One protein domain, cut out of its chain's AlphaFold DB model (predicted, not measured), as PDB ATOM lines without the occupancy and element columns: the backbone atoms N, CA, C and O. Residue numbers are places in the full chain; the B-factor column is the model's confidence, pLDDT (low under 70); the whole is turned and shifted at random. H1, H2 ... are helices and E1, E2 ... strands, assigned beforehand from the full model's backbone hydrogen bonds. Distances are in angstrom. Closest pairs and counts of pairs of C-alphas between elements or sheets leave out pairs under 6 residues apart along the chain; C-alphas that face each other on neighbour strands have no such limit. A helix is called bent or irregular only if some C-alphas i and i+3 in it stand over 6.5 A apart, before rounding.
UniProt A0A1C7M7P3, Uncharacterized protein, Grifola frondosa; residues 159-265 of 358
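Overview. This is residues 159 to 265 of the 358 residues of an uncharacterized protein of Grifola frondosa (UniProt A0A1C7M7P3). One long helix, H1, runs through the middle of a compact helical body, with H2 folded back beside its later part as a helical hairpin and H3 and H6 crossing it at separate places. H5 crosses H3 in turn, H4 lies near H1, H3 and H5, and the short strand E1 lies beside the first printed residues. The printed part has 107 residues with six named helices and one named strand, in the order H1, H2, H3, H4, H5, E1, H6, and its class is mostly helix. The radius of gyration of the C-alphas is 13.8 A, and the C-alphas span 41 by 31 by 23 A.

Arrangement. Start at residues 159 to 160, which make a short parallel pairing with residues 232 to 233 of E1, residues 231 to 233; E1 pairs with no named strand. Next comes the hub, H1, residues 162 to 177. With residues 171 to 177 alone it touches H2, residues 180 to 186; this helical hairpin has a shallow tilt of 5 degrees, opposite ways, and its closest C-alphas, Tyr 175 and Tyr 186, are 4.8 A apart. With residues 165 to 169 alone H1 touches H3, residues 190 to 198, about perpendicular at 75 degrees; look at C-alphas 168 and 192, the closest at 6.8 A. H4, residues 204 to 210, is close to H1 but not clearly touching, with the closest C-alphas, Ile 176 and His 210, 5.8 A apart. H5, residues 215 to 224, touches H3 about perpendicular at 88 degrees, the closest C-alphas being Asp 190 and Val 219 at 5.2 A; H5 and H1 are apart. H6, residues 242 to 252, touches residues 170 to 174 of H1 alone, about perpendicular at 87 degrees, with the closest C-alphas, Thr 170 and Arg 249, 5.7 A apart. Every O i to N i+4 pair is within hydrogen-bond range in H3, H4, H5 and H6, against 11 of 12 in H1 and 0 of 3 in H2, where 3 of 4 O i to N i+3 pairs are within range.

Along the chain. Find C-alpha 162 at (115.849, -19.762, 244.025); from there H1 runs 22.7 A to C-alpha 177. H2 is irregular, with C-alphas 181 and 184 7.0 A apart. H3 measures 12.2 A, H5 14.0 A and H6 15.7 A, ending at C-alpha 252, (107.270, -19.976, 258.263).

Size, cuts and confidence. The C-alphas farthest apart, Tyr 226 and Ile 257, are 41.8 A apart. The printed part has no cut and no long link, but residues 253 to 265 hold no named element. Mean pLDDT of the printed part is 95.5, and no printed residue is under 70.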
ATOM      1  N   ILE A 159     113.476 -26.379 235.546       95.44
ATOM      2  CA  ILE A 159     113.993 -25.137 236.112       95.44
ATOM      3  C   ILE A 159     113.612 -25.095 237.591       95.44
ATOM      4  O   ILE A 159     112.431 -25.130 237.952       95.44
ATOM      5  N   TRP A 160     114.626 -25.038 238.447       95.12
ATOM      6  CA  TRP A 160     114.475 -24.914 239.885       95.12
ATOM      7  C   TRP A 160     114.902 -23.510 240.299       95.12
ATOM      8  O   TRP A 160     116.082 -23.155 240.273       95.12
ATOM      9  N   ASP A 161     113.916 -22.668 240.591       93.88
ATOM     10  CA  ASP A 161     114.149 -21.280 240.957       93.88
ATOM     11  C   ASP A 161     114.640 -21.151 242.404       93.88
ATOM     12  O   ASP A 161     114.435 -22.021 243.256       93.88
ATOM     13  N   HIS A 162     115.299 -20.027 242.696       93.44
ATOM     14  CA  HIS A 162     115.849 -19.762 244.025       93.44
ATOM     15  C   HIS A 162     114.772 -19.813 245.121       93.44
ATOM     16  O   HIS A 162     115.026 -20.323 246.210       93.44
ATOM     17  N   ASN A 163     113.561 -19.320 244.838       94.12
ATOM     18  CA  ASN A 163     112.479 -19.310 245.819       94.12
ATOM     19  C   ASN A 163     112.038 -20.727 246.181       94.12
ATOM     20  O   ASN A 163     111.970 -21.036 247.372       94.12
ATOM     21  N   ARG A 164     111.821 -21.602 245.190       95.50
ATOM     22  CA  ARG A 164     111.462 -22.995 245.457       95.50
ATOM     23  C   ARG A 164     112.591 -23.748 246.143       95.50
ATOM     24  O   ARG A 164     112.306 -24.465 247.089       95.50
ATOM     25  N   ALA A 165     113.850 -23.553 245.746       96.12
ATOM     26  CA  ALA A 165     114.985 -24.170 246.440       96.12
ATOM     27  C   ALA A 165     115.030 -23.765 247.924       96.12
ATOM     28  O   ALA A 165     115.202 -24.613 248.800       96.12
ATOM     29  N   MET A 166     114.804 -22.482 248.225       96.12
ATOM     30  CA  MET A 166     114.755 -21.989 249.602       96.12
ATOM     31  C   MET A 166     113.536 -22.502 250.379       96.12
ATOM     32  O   MET A 166     113.660 -22.805 251.566       96.12
ATOM     33  N   ASP A 167     112.364 -22.604 249.752       96.94
ATOM     34  CA  ASP A 167     111.164 -23.164 250.387       96.94
ATOM     35  C   ASP A 167     111.344 -24.656 250.686       96.94
ATOM     36  O   ASP A 167     111.056 -25.102 251.799       96.94
ATOM     37  N   THR A 168     111.910 -25.409 249.741       98.00
ATOM     38  CA  THR A 168     112.269 -26.815 249.923       98.00
ATOM     39  C   THR A 168     113.309 -26.982 251.036       98.00
ATOM     40  O   THR A 168     113.134 -27.856 251.883       98.00
ATOM     41  N   LEU A 169     114.342 -26.131 251.100       97.81
ATOM     42  CA  LEU A 169     115.324 -26.149 252.193       97.81
ATOM     43  C   LEU A 169     114.672 -25.834 253.545       97.81
ATOM     44  O   LEU A 169     114.928 -26.521 254.524       97.81
ATOM     45  N   THR A 170     113.777 -24.844 253.605       97.75
ATOM     46  CA  THR A 170     113.074 -24.491 254.855       97.75
ATOM     47  C   THR A 170     112.173 -25.640 255.321       97.75
ATOM     48  O   THR A 170     112.076 -25.928 256.514       97.75
ATOM     49  N   LYS A 171     111.518 -26.327 254.377       98.12
ATOM     50  CA  LYS A 171     110.715 -27.524 254.646       98.12
ATOM     51  C   LYS A 171     111.591 -28.695 255.116       98.12
ATOM     52  O   LYS A 171     111.213 -29.378 256.064       98.12
ATOM     53  N   HIS A 172     112.765 -28.893 254.511       98.44
ATOM     54  CA  HIS A 172     113.767 -29.873 254.952       98.44
ATOM     55  C   HIS A 172     114.271 -29.578 256.374       98.44
ATOM     56  O   HIS A 172     114.302 -30.475 257.212       98.44
ATOM     57  N   ASP A 173     114.537 -28.313 256.692       98.00
ATOM     58  CA  ASP A 173     114.905 -27.874 258.038       98.00
ATOM     59  C   ASP A 173     113.829 -28.211 259.081       98.00
ATOM     60  O   ASP A 173     114.135 -28.625 260.203       98.00
ATOM     61  N   GLN A 174     112.557 -28.046 258.724       98.00
ATOM     62  CA  GLN A 174     111.447 -28.433 259.590       98.00
ATOM     63  C   GLN A 174     111.328 -29.957 259.715       98.00
ATOM     64  O   GLN A 174     111.009 -30.462 260.788       98.00
ATOM     65  N   TYR A 175     111.598 -30.690 258.634       98.38
ATOM     66  CA  TYR A 175     111.556 -32.149 258.591       98.38
ATOM     67  C   TYR A 175     112.545 -32.799 259.559       98.38
ATOM     68  O   TYR A 175     112.133 -33.650 260.345       98.38
ATOM     69  N   ILE A 176     113.807 -32.364 259.546       98.06
ATOM     70  CA  ILE A 176     114.853 -32.930 260.417       98.06
ATOM     71  C   ILE A 176     114.635 -32.606 261.901       98.06
ATOM     72  O   ILE A 176     115.112 -33.330 262.765       98.06
ATOM     73  N   ARG A 177     113.893 -31.534 262.204       97.44
ATOM     74  CA  ARG A 177     113.553 -31.139 263.581       97.44
ATOM     75  C   ARG A 177     112.279 -31.792 264.091       97.44
ATOM     76  O   ARG A 177     112.057 -31.834 265.298       97.44
ATOM     77  N   ALA A 178     111.403 -32.233 263.194       97.75
ATOM     78  CA  ALA A 178     110.097 -32.729 263.574       97.75
ATOM     79  C   ALA A 178     110.178 -34.124 264.213       97.75
ATOM     80  O   ALA A 178     110.880 -34.994 263.689       97.75
ATOM     81  N   PRO A 179     109.396 -34.380 265.279       97.19
ATOM     82  CA  PRO A 179     109.282 -35.720 265.838       97.19
ATOM     83  C   PRO A 179     108.665 -36.667 264.803       97.19
ATOM     84  O   PRO A 179     107.933 -36.232 263.908       97.19
ATOM     85  N   ASP A 180     108.889 -37.971 264.961       96.31
ATOM     86  CA  ASP A 180     108.547 -38.987 263.955       96.31
ATOM     87  C   ASP A 180     107.128 -38.918 263.410       96.31
ATOM     88  O   ASP A 180     106.896 -38.923 262.199       96.31
ATOM     89  N   ARG A 181     106.181 -38.729 264.321       96.19
ATOM     90  CA  ARG A 181     104.758 -38.542 264.036       96.19
ATOM     91  C   ARG A 181     104.440 -37.372 263.092       96.19
ATOM     92  O   ARG A 181     103.441 -37.420 262.377       96.19
ATOM     93  N   LEU A 182     105.244 -36.308 263.104       97.12
ATOM     94  CA  LEU A 182     105.019 -35.091 262.316       97.12
ATOM     95  C   LEU A 182     105.957 -34.963 261.123       97.12
ATOM     96  O   LEU A 182     105.600 -34.299 260.150       97.12
ATOM     97  N   ALA A 183     107.126 -35.593 261.163       97.25
ATOM     98  CA  ALA A 183     108.134 -35.439 260.128       97.25
ATOM     99  C   ALA A 183     107.627 -35.820 258.736       97.25
ATOM    100  O   ALA A 183     107.865 -35.084 257.785       97.25
ATOM    101  N   MET A 184     106.814 -36.872 258.604       96.69
ATOM    102  CA  MET A 184     106.250 -37.255 257.300       96.69
ATOM    103  C   MET A 184     105.411 -36.146 256.641       96.69
ATOM    104  O   MET A 184     105.339 -36.090 255.417       96.69
ATOM    105  N   ARG A 185     104.834 -35.218 257.420       97.06
ATOM    106  CA  ARG A 185     104.105 -34.050 256.885       97.06
ATOM    107  C   ARG A 185     105.040 -33.016 256.259       97.06
ATOM    108  O   ARG A 185     104.652 -32.305 255.335       97.06
ATOM    109  N   TYR A 186     106.265 -32.932 256.768       97.69
ATOM    110  CA  TYR A 186     107.293 -32.003 256.309       97.69
ATOM    111  C   TYR A 186     108.304 -32.658 255.371       97.69
ATOM    112  O   TYR A 186     109.128 -31.946 254.810       97.69
ATOM    113  N   ARG A 187     108.243 -33.976 255.152       98.06
ATOM    114  CA  ARG A 187     109.179 -34.699 254.288       98.06
ATOM    115  C   ARG A 187     109.194 -34.076 252.878       98.06
ATOM    116  O   ARG A 187     108.135 -33.989 252.236       98.06
ATOM    117  N   PRO A 188     110.346 -33.573 252.395       97.94
ATOM    118  CA  PRO A 188     110.501 -33.205 250.992       97.94
ATOM    119  C   PRO A 188     110.380 -34.451 250.106       97.94
ATOM    120  O   PRO A 188     110.626 -35.568 250.555       97.94
ATOM    121  N   SER A 189     109.980 -34.275 248.852       97.50
ATOM    122  CA  SER A 189     109.966 -35.385 247.891       97.50
ATOM    123  C   SER A 189     111.378 -35.922 247.628       97.50
ATOM    124  O   SER A 189     112.363 -35.201 247.784       97.50
ATOM    125  N   ASP A 190     111.489 -37.168 247.161       97.19
ATOM    126  CA  ASP A 190     112.792 -37.788 246.869       97.19
ATOM    127  C   ASP A 190     113.593 -36.960 245.843       97.19
ATOM    128  O   ASP A 190     114.799 -36.761 245.985       97.19
ATOM    129  N   LYS A 191     112.889 -36.374 244.861       96.75
ATOM    130  CA  LYS A 191     113.449 -35.415 243.900       96.75
ATOM    131  C   LYS A 191     114.001 -34.169 244.592       96.75
ATOM    132  O   LYS A 191     115.091 -33.719 244.268       96.75
ATOM    133  N   GLU A 192     113.250 -33.585 245.517       97.81
ATOM    134  CA  GLU A 192     113.661 -32.384 246.248       97.81
ATOM    135  C   GLU A 192     114.888 -32.632 247.133       97.81
ATOM    136  O   GLU A 192     115.804 -31.810 247.136       97.81
ATOM    137  N   LEU A 193     114.939 -33.775 247.826       97.75
ATOM    138  CA  LEU A 193     116.108 -34.193 248.606       97.75
ATOM    139  C   LEU A 193     117.338 -34.384 247.708       97.75
ATOM    140  O   LEU A 193     118.415 -33.877 248.026       97.75
ATOM    141  N   TYR A 194     117.166 -35.052 246.561       97.38
ATOM    142  CA  TYR A 194     118.216 -35.190 245.550       97.38
ATOM    143  C   TYR A 194     118.736 -33.826 245.084       97.38
ATOM    144  O   TYR A 194     119.947 -33.598 245.059       97.38
ATOM    145  N   CYS A 195     117.835 -32.899 244.750       96.88
ATOM    146  CA  CYS A 195     118.238 -31.597 244.241       96.88
ATOM    147  C   CYS A 195     118.958 -30.778 245.331       96.88
ATOM    148  O   CYS A 195     120.014 -30.221 245.044       96.88
ATOM    149  N   LEU A 196     118.468 -30.760 246.584       97.56
ATOM    150  CA  LEU A 196     119.120 -30.068 247.716       97.56
ATOM    151  C   LEU A 196     120.547 -30.571 247.982       97.56
ATOM    152  O   LEU A 196     121.441 -29.774 248.280       97.56
ATOM    153  N   ARG A 197     120.755 -31.888 247.864       97.19
ATOM    154  CA  ARG A 197     122.073 -32.521 247.992       97.19
ATOM    155  C   ARG A 197     122.976 -32.164 246.811       97.19
ATOM    156  O   ARG A 197     124.113 -31.756 247.009       97.19
ATOM    157  N   THR A 198     122.448 -32.238 245.590       96.56
ATOM    158  CA  THR A 198     123.196 -31.956 244.351       96.56
ATOM    159  C   THR A 198     123.675 -30.503 244.278       96.56
ATOM    160  O   THR A 198     124.776 -30.247 243.803       96.56
ATOM    161  N   ILE A 199     122.898 -29.542 244.793       96.25
ATOM    162  CA  ILE A 199     123.316 -28.128 244.867       96.25
ATOM    163  C   ILE A 199     124.244 -27.815 246.057       96.25
ATOM    164  O   ILE A 199     124.658 -26.669 246.218       96.25
ATOM    165  N   GLY A 200     124.537 -28.790 246.924       96.19
ATOM    166  CA  GLY A 200     125.417 -28.616 248.087       96.19
ATOM    167  C   GLY A 200     124.817 -27.797 249.239       96.19
ATOM    168  O   GLY A 200     125.549 -27.264 250.085       96.19
ATOM    169  N   TRP A 201     123.488 -27.654 249.281       96.81
ATOM    170  CA  TRP A 201     122.797 -26.943 250.365       96.81
ATOM    171  C   TRP A 201     122.554 -27.834 251.579       96.81
ATOM    172  O   TRP A 201     122.592 -27.335 252.702       96.81
ATOM    173  N   VAL A 202     122.382 -29.137 251.348       97.56
ATOM    174  CA  VAL A 202     122.409 -30.184 252.374       97.56
ATOM    175  C   VAL A 202     123.703 -30.971 252.201       97.56
ATOM    176  O   VAL A 202     123.977 -31.481 251.115       97.56
ATOM    177  N   THR A 203     124.515 -31.036 253.256       96.81
ATOM    178  CA  THR A 203     125.798 -31.763 253.227       96.81
ATOM    179  C   THR A 203     125.591 -33.267 253.401       96.81
ATOM    180  O   THR A 203     124.597 -33.690 253.988       96.81
ATOM    181  N   ASP A 204     126.548 -34.086 252.957       96.62
ATOM    182  CA  ASP A 204     126.489 -35.538 253.183       96.62
ATOM    183  C   ASP A 204     126.474 -35.888 254.679       96.62
ATOM    184  O   ASP A 204     125.742 -36.781 255.093       96.62
ATOM    185  N   ALA A 205     127.204 -35.132 255.508       96.25
ATOM    186  CA  ALA A 205     127.195 -35.295 256.962       96.25
ATOM    187  C   ALA A 205     125.823 -34.964 257.579       96.25
ATOM    188  O   ALA A 205     125.353 -35.665 258.474       96.25
ATOM    189  N   GLU A 206     125.161 -33.907 257.096       96.81
ATOM    190  CA  GLU A 206     123.794 -33.557 257.503       96.81
ATOM    191  C   GLU A 206     122.798 -34.640 257.073       96.81
ATOM    192  O   GLU A 206     121.976 -35.064 257.885       96.81
ATOM    193  N   ALA A 207     122.907 -35.129 255.835       97.56
ATOM    194  CA  ALA A 207     122.069 -36.202 255.318       97.56
ATOM    195  C   ALA A 207     122.240 -37.498 256.122       97.56
ATOM    196  O   ALA A 207     121.260 -38.064 256.593       97.56
ATOM    197  N   GLN A 208     123.478 -37.935 256.356       97.06
ATOM    198  CA  GLN A 208     123.768 -39.168 257.087       97.06
ATOM    199  C   GLN A 208     123.283 -39.125 258.541       97.06
ATOM    200  O   GLN A 208     122.850 -40.146 259.069       97.06
ATOM    201  N   ARG A 209     123.364 -37.958 259.192       96.94
ATOM    202  CA  ARG A 209     122.992 -37.808 260.603       96.94
ATOM    203  C   ARG A 209     121.490 -37.639 260.818       96.94
ATOM    204  O   ARG A 209     120.979 -38.135 261.815       96.94
ATOM    205  N   HIS A 210     120.808 -36.915 259.928       97.31
ATOM    206  CA  HIS A 210     119.443 -36.432 260.183       97.31
ATOM    207  C   HIS A 210     118.377 -37.002 259.250       97.31
ATOM    208  O   HIS A 210     117.186 -36.834 259.514       97.31
ATOM    209  N   TRP A 211     118.755 -37.647 258.144       97.94
ATOM    210  CA  TRP A 211     117.763 -38.303 257.296       97.94
ATOM    211  C   TRP A 211     117.251 -39.582 257.945       97.94
ATOM    212  O   TRP A 211     117.970 -40.293 258.649       97.94
ATOM    213  N   ARG A 212     115.978 -39.884 257.694       97.88
ATOM    214  CA  ARG A 212     115.339 -41.070 258.254       97.88
ATOM    215  C   ARG A 212     115.756 -42.318 257.481       97.88
ATOM    216  O   ARG A 212     116.124 -42.222 256.303       97.88
ATOM    217  N   PRO A 213     115.620 -43.509 258.091       96.81
ATOM    218  CA  PRO A 213     115.776 -44.761 257.368       96.81
ATOM    219  C   PRO A 213     114.895 -44.774 256.111       96.81
ATOM    220  O   PRO A 213     113.689 -44.550 256.182       96.81
ATOM    221  N   GLY A 214     115.514 -45.015 254.956       96.81
ATOM    222  CA  GLY A 214     114.838 -45.069 253.658       96.81
ATOM    223  C   GLY A 214     114.959 -43.809 252.799       96.81
ATOM    224  O   GLY A 214     114.831 -43.927 251.586       96.81
ATOM    225  N   ASP A 215     115.290 -42.638 253.352       98.12
ATOM    226  CA  ASP A 215     115.454 -41.418 252.540       98.12
ATOM    227  C   ASP A 215     116.656 -41.512 251.599       98.12
ATOM    228  O   ASP A 215     116.540 -41.212 250.411       98.12
ATOM    229  N   THR A 216     117.794 -41.997 252.104       97.62
ATOM    230  CA  THR A 216     118.995 -42.228 251.291       97.62
ATOM    231  C   THR A 216     118.700 -43.204 250.154       97.62
ATOM    232  O   THR A 216     119.002 -42.916 248.998       97.62
ATOM    233  N   ALA A 217     118.015 -44.310 250.460       97.75
ATOM    234  CA  ALA A 217     117.609 -45.297 249.465       97.75
ATOM    235  C   ALA A 217     116.603 -44.723 248.453       97.75
ATOM    236  O   ALA A 217     116.686 -45.039 247.270       97.75
ATOM    237  N   ALA A 218     115.682 -43.856 248.882       96.56
ATOM    238  CA  ALA A 218     114.710 -43.212 248.002       96.56
ATOM    239  C   ALA A 218     115.378 -42.214 247.040       96.56
ATOM    240  O   ALA A 218     115.042 -42.180 245.855       96.56
ATOM    241  N   VAL A 219     116.370 -41.454 247.515       97.31
ATOM    242  CA  VAL A 219     117.200 -40.579 246.669       97.31
ATOM    243  C   VAL A 219     118.017 -41.402 245.673       97.31
ATOM    244  O   VAL A 219     118.030 -41.087 244.485       97.31
ATOM    245  N   GLU A 220     118.649 -42.492 246.108       96.81
ATOM    246  CA  GLU A 220     119.362 -43.399 245.200       96.81
ATOM    247  C   GLU A 220     118.430 -44.038 244.169       96.81
ATOM    248  O   GLU A 220     118.778 -44.144 242.993       96.81
ATOM    249  N   GLN A 221     117.233 -44.450 244.588       96.25
ATOM    250  CA  GLN A 221     116.226 -44.991 243.688       96.25
ATOM    251  C   GLN A 221     115.782 -43.934 242.676       96.25
ATOM    252  O   GLN A 221     115.594 -44.270 241.513       96.25
ATOM    253  N   TYR A 222     115.638 -42.671 243.087       95.31
ATOM    254  CA  TYR A 222     115.331 -41.569 242.178       95.31
ATOM    255  C   TYR A 222     116.411 -41.399 241.103       95.31
ATOM    256  O   TYR A 222     116.073 -41.307 239.928       95.31
ATOM    257  N   VAL A 223     117.692 -41.445 241.486       94.69
ATOM    258  CA  VAL A 223     118.828 -41.370 240.547       94.69
ATOM    259  C   VAL A 223     118.876 -42.579 239.607       94.69
ATOM    260  O   VAL A 223     119.195 -42.435 238.431       94.69
ATOM    261  N   LYS A 224     118.536 -43.774 240.106       93.62
ATOM    262  CA  LYS A 224     118.520 -45.020 239.319       93.62
ATOM    263  C   LYS A 224     117.345 -45.123 238.340       93.62
ATOM    264  O   LYS A 224     117.396 -45.970 237.451       93.62
ATOM    265  N   ARG A 225     116.276 -44.330 238.494       89.19
ATOM    266  CA  ARG A 225     115.144 -44.353 237.551       89.19
ATOM    267  C   ARG A 225     115.634 -43.926 236.166       89.19
ATOM    268  O   ARG A 225     116.265 -42.881 236.021       89.19
ATOM    269  N   TYR A 226     115.318 -44.734 235.154       78.81
ATOM    270  CA  TYR A 226     115.539 -44.362 233.758       78.81
ATOM    271  C   TYR A 226     114.784 -43.057 233.482       78.81
ATOM    272  O   TYR A 226     113.626 -42.931 233.880       78.81
ATOM    273  N   GLY A 227     115.458 -42.064 232.901       76.38
ATOM    274  CA  GLY A 227     114.851 -40.749 232.696       76.38
ATOM    275  C   GLY A 227     114.608 -39.956 233.989       76.38
ATOM    276  O   GLY A 227     113.598 -39.265 234.124       76.38
ATOM    277  N   HIS A 228     115.502 -40.026 234.985       87.25
ATOM    278  CA  HIS A 228     115.416 -39.071 236.091       87.25
ATOM    279  C   HIS A 228     115.439 -37.633 235.542       87.25
ATOM    280  O   HIS A 228     116.168 -37.304 234.606       87.25
ATOM    281  N   TYR A 229     114.578 -36.776 236.090       86.31
ATOM    282  CA  TYR A 229     114.470 -35.401 235.620       86.31
ATOM    283  C   TYR A 229     115.678 -34.606 236.097       86.31
ATOM    284  O   TYR A 229     115.707 -34.167 237.253       86.31
ATOM    285  N   ASP A 230     116.610 -34.359 235.181       91.38
ATOM    286  CA  ASP A 230     117.633 -33.335 235.351       91.38
ATOM    287  C   ASP A 230     116.979 -32.015 235.778       91.38
ATOM    288  O   ASP A 230     115.869 -31.657 235.357       91.38
ATOM    289  N   PHE A 231     117.688 -31.258 236.605       95.00
ATOM    290  CA  PHE A 231     117.272 -29.919 236.986       95.00
ATOM    291  C   PHE A 231     118.351 -28.903 236.626       95.00
ATOM    292  O   PHE A 231     119.535 -29.219 236.505       95.00
ATOM    293  N   ALA A 232     117.923 -27.665 236.420       95.06
ATOM    294  CA  ALA A 232     118.800 -26.526 236.208       95.06
ATOM    295  C   ALA A 232     118.395 -25.420 237.176       95.06
ATOM    296  O   ALA A 232     117.208 -25.149 237.352       95.06
ATOM    297  N   LEU A 233     119.373 -24.776 237.803       93.94
ATOM    298  CA  LEU A 233     119.101 -23.622 238.647       93.94
ATOM    299  C   LEU A 233     118.796 -22.399 237.783       93.94
ATOM    300  O   LEU A 233     119.501 -22.123 236.810       93.94
ATOM    301  N   ALA A 234     117.753 -21.653 238.148       92.31
ATOM    302  CA  ALA A 234     117.455 -20.376 237.510       92.31
ATOM    303  C   ALA A 234     118.472 -19.312 237.966       92.31
ATOM    304  O   ALA A 234     118.242 -18.585 238.933       92.31
ATOM    305  N   GLY A 235     119.613 -19.242 237.279       91.50
ATOM    306  CA  GLY A 235     120.673 -18.267 237.544       91.50
ATOM    307  C   GLY A 235     121.633 -18.668 238.668       91.50
ATOM    308  O   GLY A 235     121.722 -19.828 239.067       91.50
ATOM    309  N   TYR A 236     122.396 -17.688 239.159       88.62
ATOM    310  CA  TYR A 236     123.361 -17.894 240.236       88.62
ATOM    311  C   TYR A 236     122.656 -17.895 241.596       88.62
ATOM    312  O   TYR A 236     122.159 -16.865 242.059       88.62
ATOM    313  N   VAL A 237     122.615 -19.061 242.239       90.94
ATOM    314  CA  VAL A 237     121.907 -19.274 243.503       90.94
ATOM    315  C   VAL A 237     122.931 -19.414 244.627       90.94
ATOM    316  O   VAL A 237     123.649 -20.407 244.716       90.94
ATOM    317  N   LYS A 238     123.008 -18.405 245.497       94.44
ATOM    318  CA  LYS A 238     123.906 -18.414 246.660       94.44
ATOM    319  C   LYS A 238     123.361 -19.324 247.759       94.44
ATOM    320  O   LYS A 238     122.182 -19.231 248.101       94.44
ATOM    321  N   LYS A 239     124.230 -20.152 248.345       95.50
ATOM    322  CA  LYS A 239     123.911 -20.966 249.527       95.50
ATOM    323  C   LYS A 239     123.559 -20.056 250.708       95.50
ATOM    324  O   LYS A 239     124.315 -19.118 250.958       95.50
ATOM    325  N   PRO A 240     122.434 -20.268 251.410       96.62
ATOM    326  CA  PRO A 240     122.075 -19.447 252.559       96.62
ATOM    327  C   PRO A 240     122.987 -19.726 253.755       96.62
ATOM    328  O   PRO A 240     123.356 -20.876 253.993       96.62
ATOM    329  N   THR A 241     123.286 -18.680 254.527       96.88
ATOM    330  CA  THR A 241     123.959 -18.818 255.828       96.88
ATOM    331  C   THR A 241     123.083 -19.583 256.817       96.88
ATOM    332  O   THR A 241     121.847 -19.617 256.697       96.88
ATOM    333  N   TRP A 242     123.699 -20.153 257.850       95.50
ATOM    334  CA  TRP A 242     122.959 -20.822 258.919       95.50
ATOM    335  C   TRP A 242     121.975 -19.881 259.627       95.50
ATOM    336  O   TRP A 242     120.810 -20.222 259.843       95.50
ATOM    337  N   ALA A 243     122.410 -18.653 259.919       94.69
ATOM    338  CA  ALA A 243     121.551 -17.630 260.511       94.69
ATOM    339  C   ALA A 243     120.326 -17.323 259.627       94.69
ATOM    340  O   ALA A 243     119.205 -17.201 260.130       94.69
ATOM    341  N   SER A 244     120.515 -17.270 258.303       94.75
ATOM    342  CA  SER A 244     119.425 -17.089 257.339       94.75
ATOM    343  C   SER A 244     118.444 -18.272 257.348       94.75
ATOM    344  O   SER A 244     117.229 -18.052 257.301       94.75
ATOM    345  N   ARG A 245     118.935 -19.518 257.451       95.94
ATOM    346  CA  ARG A 245     118.085 -20.721 257.589       95.94
ATOM    347  C   ARG A 245     117.214 -20.647 258.847       95.94
ATOM    348  O   ARG A 245     115.997 -20.811 258.739       95.94
ATOM    349  N   ILE A 246     117.797 -20.306 260.005       95.00
ATOM    350  CA  ILE A 246     117.053 -20.125 261.268       95.00
ATOM    351  C   ILE A 246     115.970 -19.057 261.109       95.00
ATOM    352  O   ILE A 246     114.794 -19.320 261.362       95.00
ATOM    353  N   ALA A 247     116.354 -17.858 260.662       94.19
ATOM    354  CA  ALA A 247     115.434 -16.732 260.546       94.19
ATOM    355  C   ALA A 247     114.264 -17.045 259.599       94.19
ATOM    356  O   ALA A 247     113.117 -16.676 259.870       94.19
ATOM    357  N   ARG A 248     114.537 -17.752 258.493       94.00
ATOM    358  CA  ARG A 248     113.499 -18.189 257.557       94.00
ATOM    359  C   ARG A 248     112.588 -19.231 258.197       94.00
ATOM    360  O   ARG A 248     111.375 -19.048 258.158       94.00
ATOM    361  N   ARG A 249     113.133 -20.268 258.834       95.50
ATOM    362  CA  ARG A 249     112.331 -21.301 259.505       95.50
ATOM    363  C   ARG A 249     111.382 -20.695 260.539       95.50
ATOM    364  O   ARG A 249     110.181 -20.919 260.428       95.50
ATOM    365  N   SER A 250     111.882 -19.852 261.443       93.94
ATOM    366  CA  SER A 250     111.064 -19.190 262.474       93.94
ATOM    367  C   SER A 250     109.972 -18.278 261.903       93.94
ATOM    368  O   SER A 250     108.992 -17.977 262.578       93.94
ATOM    369  N   ARG A 251     110.115 -17.826 260.650       93.88
ATOM    370  CA  ARG A 251     109.095 -17.030 259.957       93.88
ATOM    371  C   ARG A 251     107.963 -17.876 259.366       93.88
ATOM    372  O   ARG A 251     106.851 -17.362 259.237       93.88
ATOM    373  N   TYR A 252     108.243 -19.109 258.943       94.31
ATOM    374  CA  TYR A 252     107.270 -19.976 258.263       94.31
ATOM    375  C   TYR A 252     106.669 -21.049 259.170       94.31
ATOM    376  O   TYR A 252     105.531 -21.456 258.944       94.31
ATOM    377  N   PHE A 253     107.405 -21.488 260.190       95.19
ATOM    378  CA  PHE A 253     107.010 -22.576 261.070       95.19
ATOM    379  C   PHE A 253     107.040 -22.128 262.528       95.19
ATOM    380  O   PHE A 253     107.956 -21.431 262.963       95.19
ATOM    381  N   ALA A 254     106.024 -22.547 263.281       95.06
ATOM    382  CA  ALA A 254     106.025 -22.391 264.725       95.06
ATOM    383  C   ALA A 254     107.108 -23.295 265.347       95.06
ATOM    384  O   ALA A 254     107.353 -24.391 264.822       95.06
ATOM    385  N   PRO A 255     107.731 -22.874 266.462       94.31
ATOM    386  CA  PRO A 255     108.589 -23.750 267.248       94.31
ATOM    387  C   PRO A 255     107.855 -25.049 267.607       94.31
ATOM    388  O   PRO A 255     106.687 -25.024 267.997       94.31
ATOM    389  N   LEU A 256     108.529 -26.188 267.445       95.62
ATOM    390  CA  LEU A 256     107.994 -27.488 267.844       95.62
ATOM    391  C   LEU A 256     108.356 -27.745 269.307       95.62
ATOM    392  O   LEU A 256     109.528 -27.666 269.654       95.62
ATOM    393  N   ILE A 257     107.359 -28.068 270.135       95.81
ATOM    394  CA  ILE A 257     107.545 -28.332 271.574       95.81
ATOM    395  C   ILE A 257     108.471 -29.537 271.793       95.81
ATOM    396  O   ILE A 257     109.410 -29.451 272.572       95.81
ATOM    397  N   ASP A 258     108.257 -30.614 271.034       96.38
ATOM    398  CA  ASP A 258     109.060 -31.846 271.096       96.38
ATOM    399  C   ASP A 258     110.025 -31.955 269.903       96.38
ATOM    400  O   ASP A 258     110.249 -33.040 269.359       96.38
ATOM    401  N   GLY A 259     110.478 -30.813 269.382       95.94
ATOM    402  CA  GLY A 259     111.413 -30.782 268.264       95.94
ATOM    403  C   GLY A 259     112.845 -31.066 268.706       95.94
ATOM    404  O   GLY A 259     113.218 -30.772 269.839       95.94
ATOM    405  N   VAL A 260     113.661 -31.584 267.788       96.38
ATOM    406  CA  VAL A 260     115.114 -31.674 267.994       96.38
ATOM    407  C   VAL A 260     115.666 -30.254 268.212       96.38
ATOM    408  O   VAL A 260     115.366 -29.371 267.392       96.38
ATOM    409  N   PRO A 261     116.430 -30.005 269.293       96.00
ATOM    410  CA  PRO A 261     116.958 -28.681 269.597       96.00
ATOM    411  C   PRO A 261     117.980 -28.230 268.544       96.00
ATOM    412  O   PRO A 261     118.574 -29.034 267.821       96.00
ATOM    413  N   GLU A 262     118.179 -26.917 268.421       92.00
ATOM    414  CA  GLU A 262     118.976 -26.333 267.332       92.00
ATOM    415  C   GLU A 262     120.457 -26.723 267.407       92.00
ATOM    416  O   GLU A 262     121.140 -26.777 266.382       92.00
ATOM    417  N   GLU A 263     120.942 -26.994 268.615       93.88
ATOM    418  CA  GLU A 263     122.317 -27.364 268.937       93.88
ATOM    419  C   GLU A 263     122.667 -28.782 268.460       93.88
ATOM    420  O   GLU A 263     123.831 -29.072 268.186       93.88
ATOM    421  N   GLU A 264     121.669 -29.660 268.320       96.00
ATOM    422  CA  GLU A 264     121.860 -31.040 267.861       96.00
ATOM    423  C   GLU A 264     121.857 -31.167 266.331       96.00
ATOM    424  O   GLU A 264     122.363 -32.155 265.778       96.00
ATOM    425  N   ILE A 265     121.316 -30.167 265.627       95.69
ATOM    426  CA  ILE A 265     121.291 -30.147 264.167       95.69
ATOM    427  C   ILE A 265     122.688 -29.820 263.625       95.69
ATOM    428  O   ILE A 265     123.381 -28.924 264.099       95.69
TER     429      ILE A 265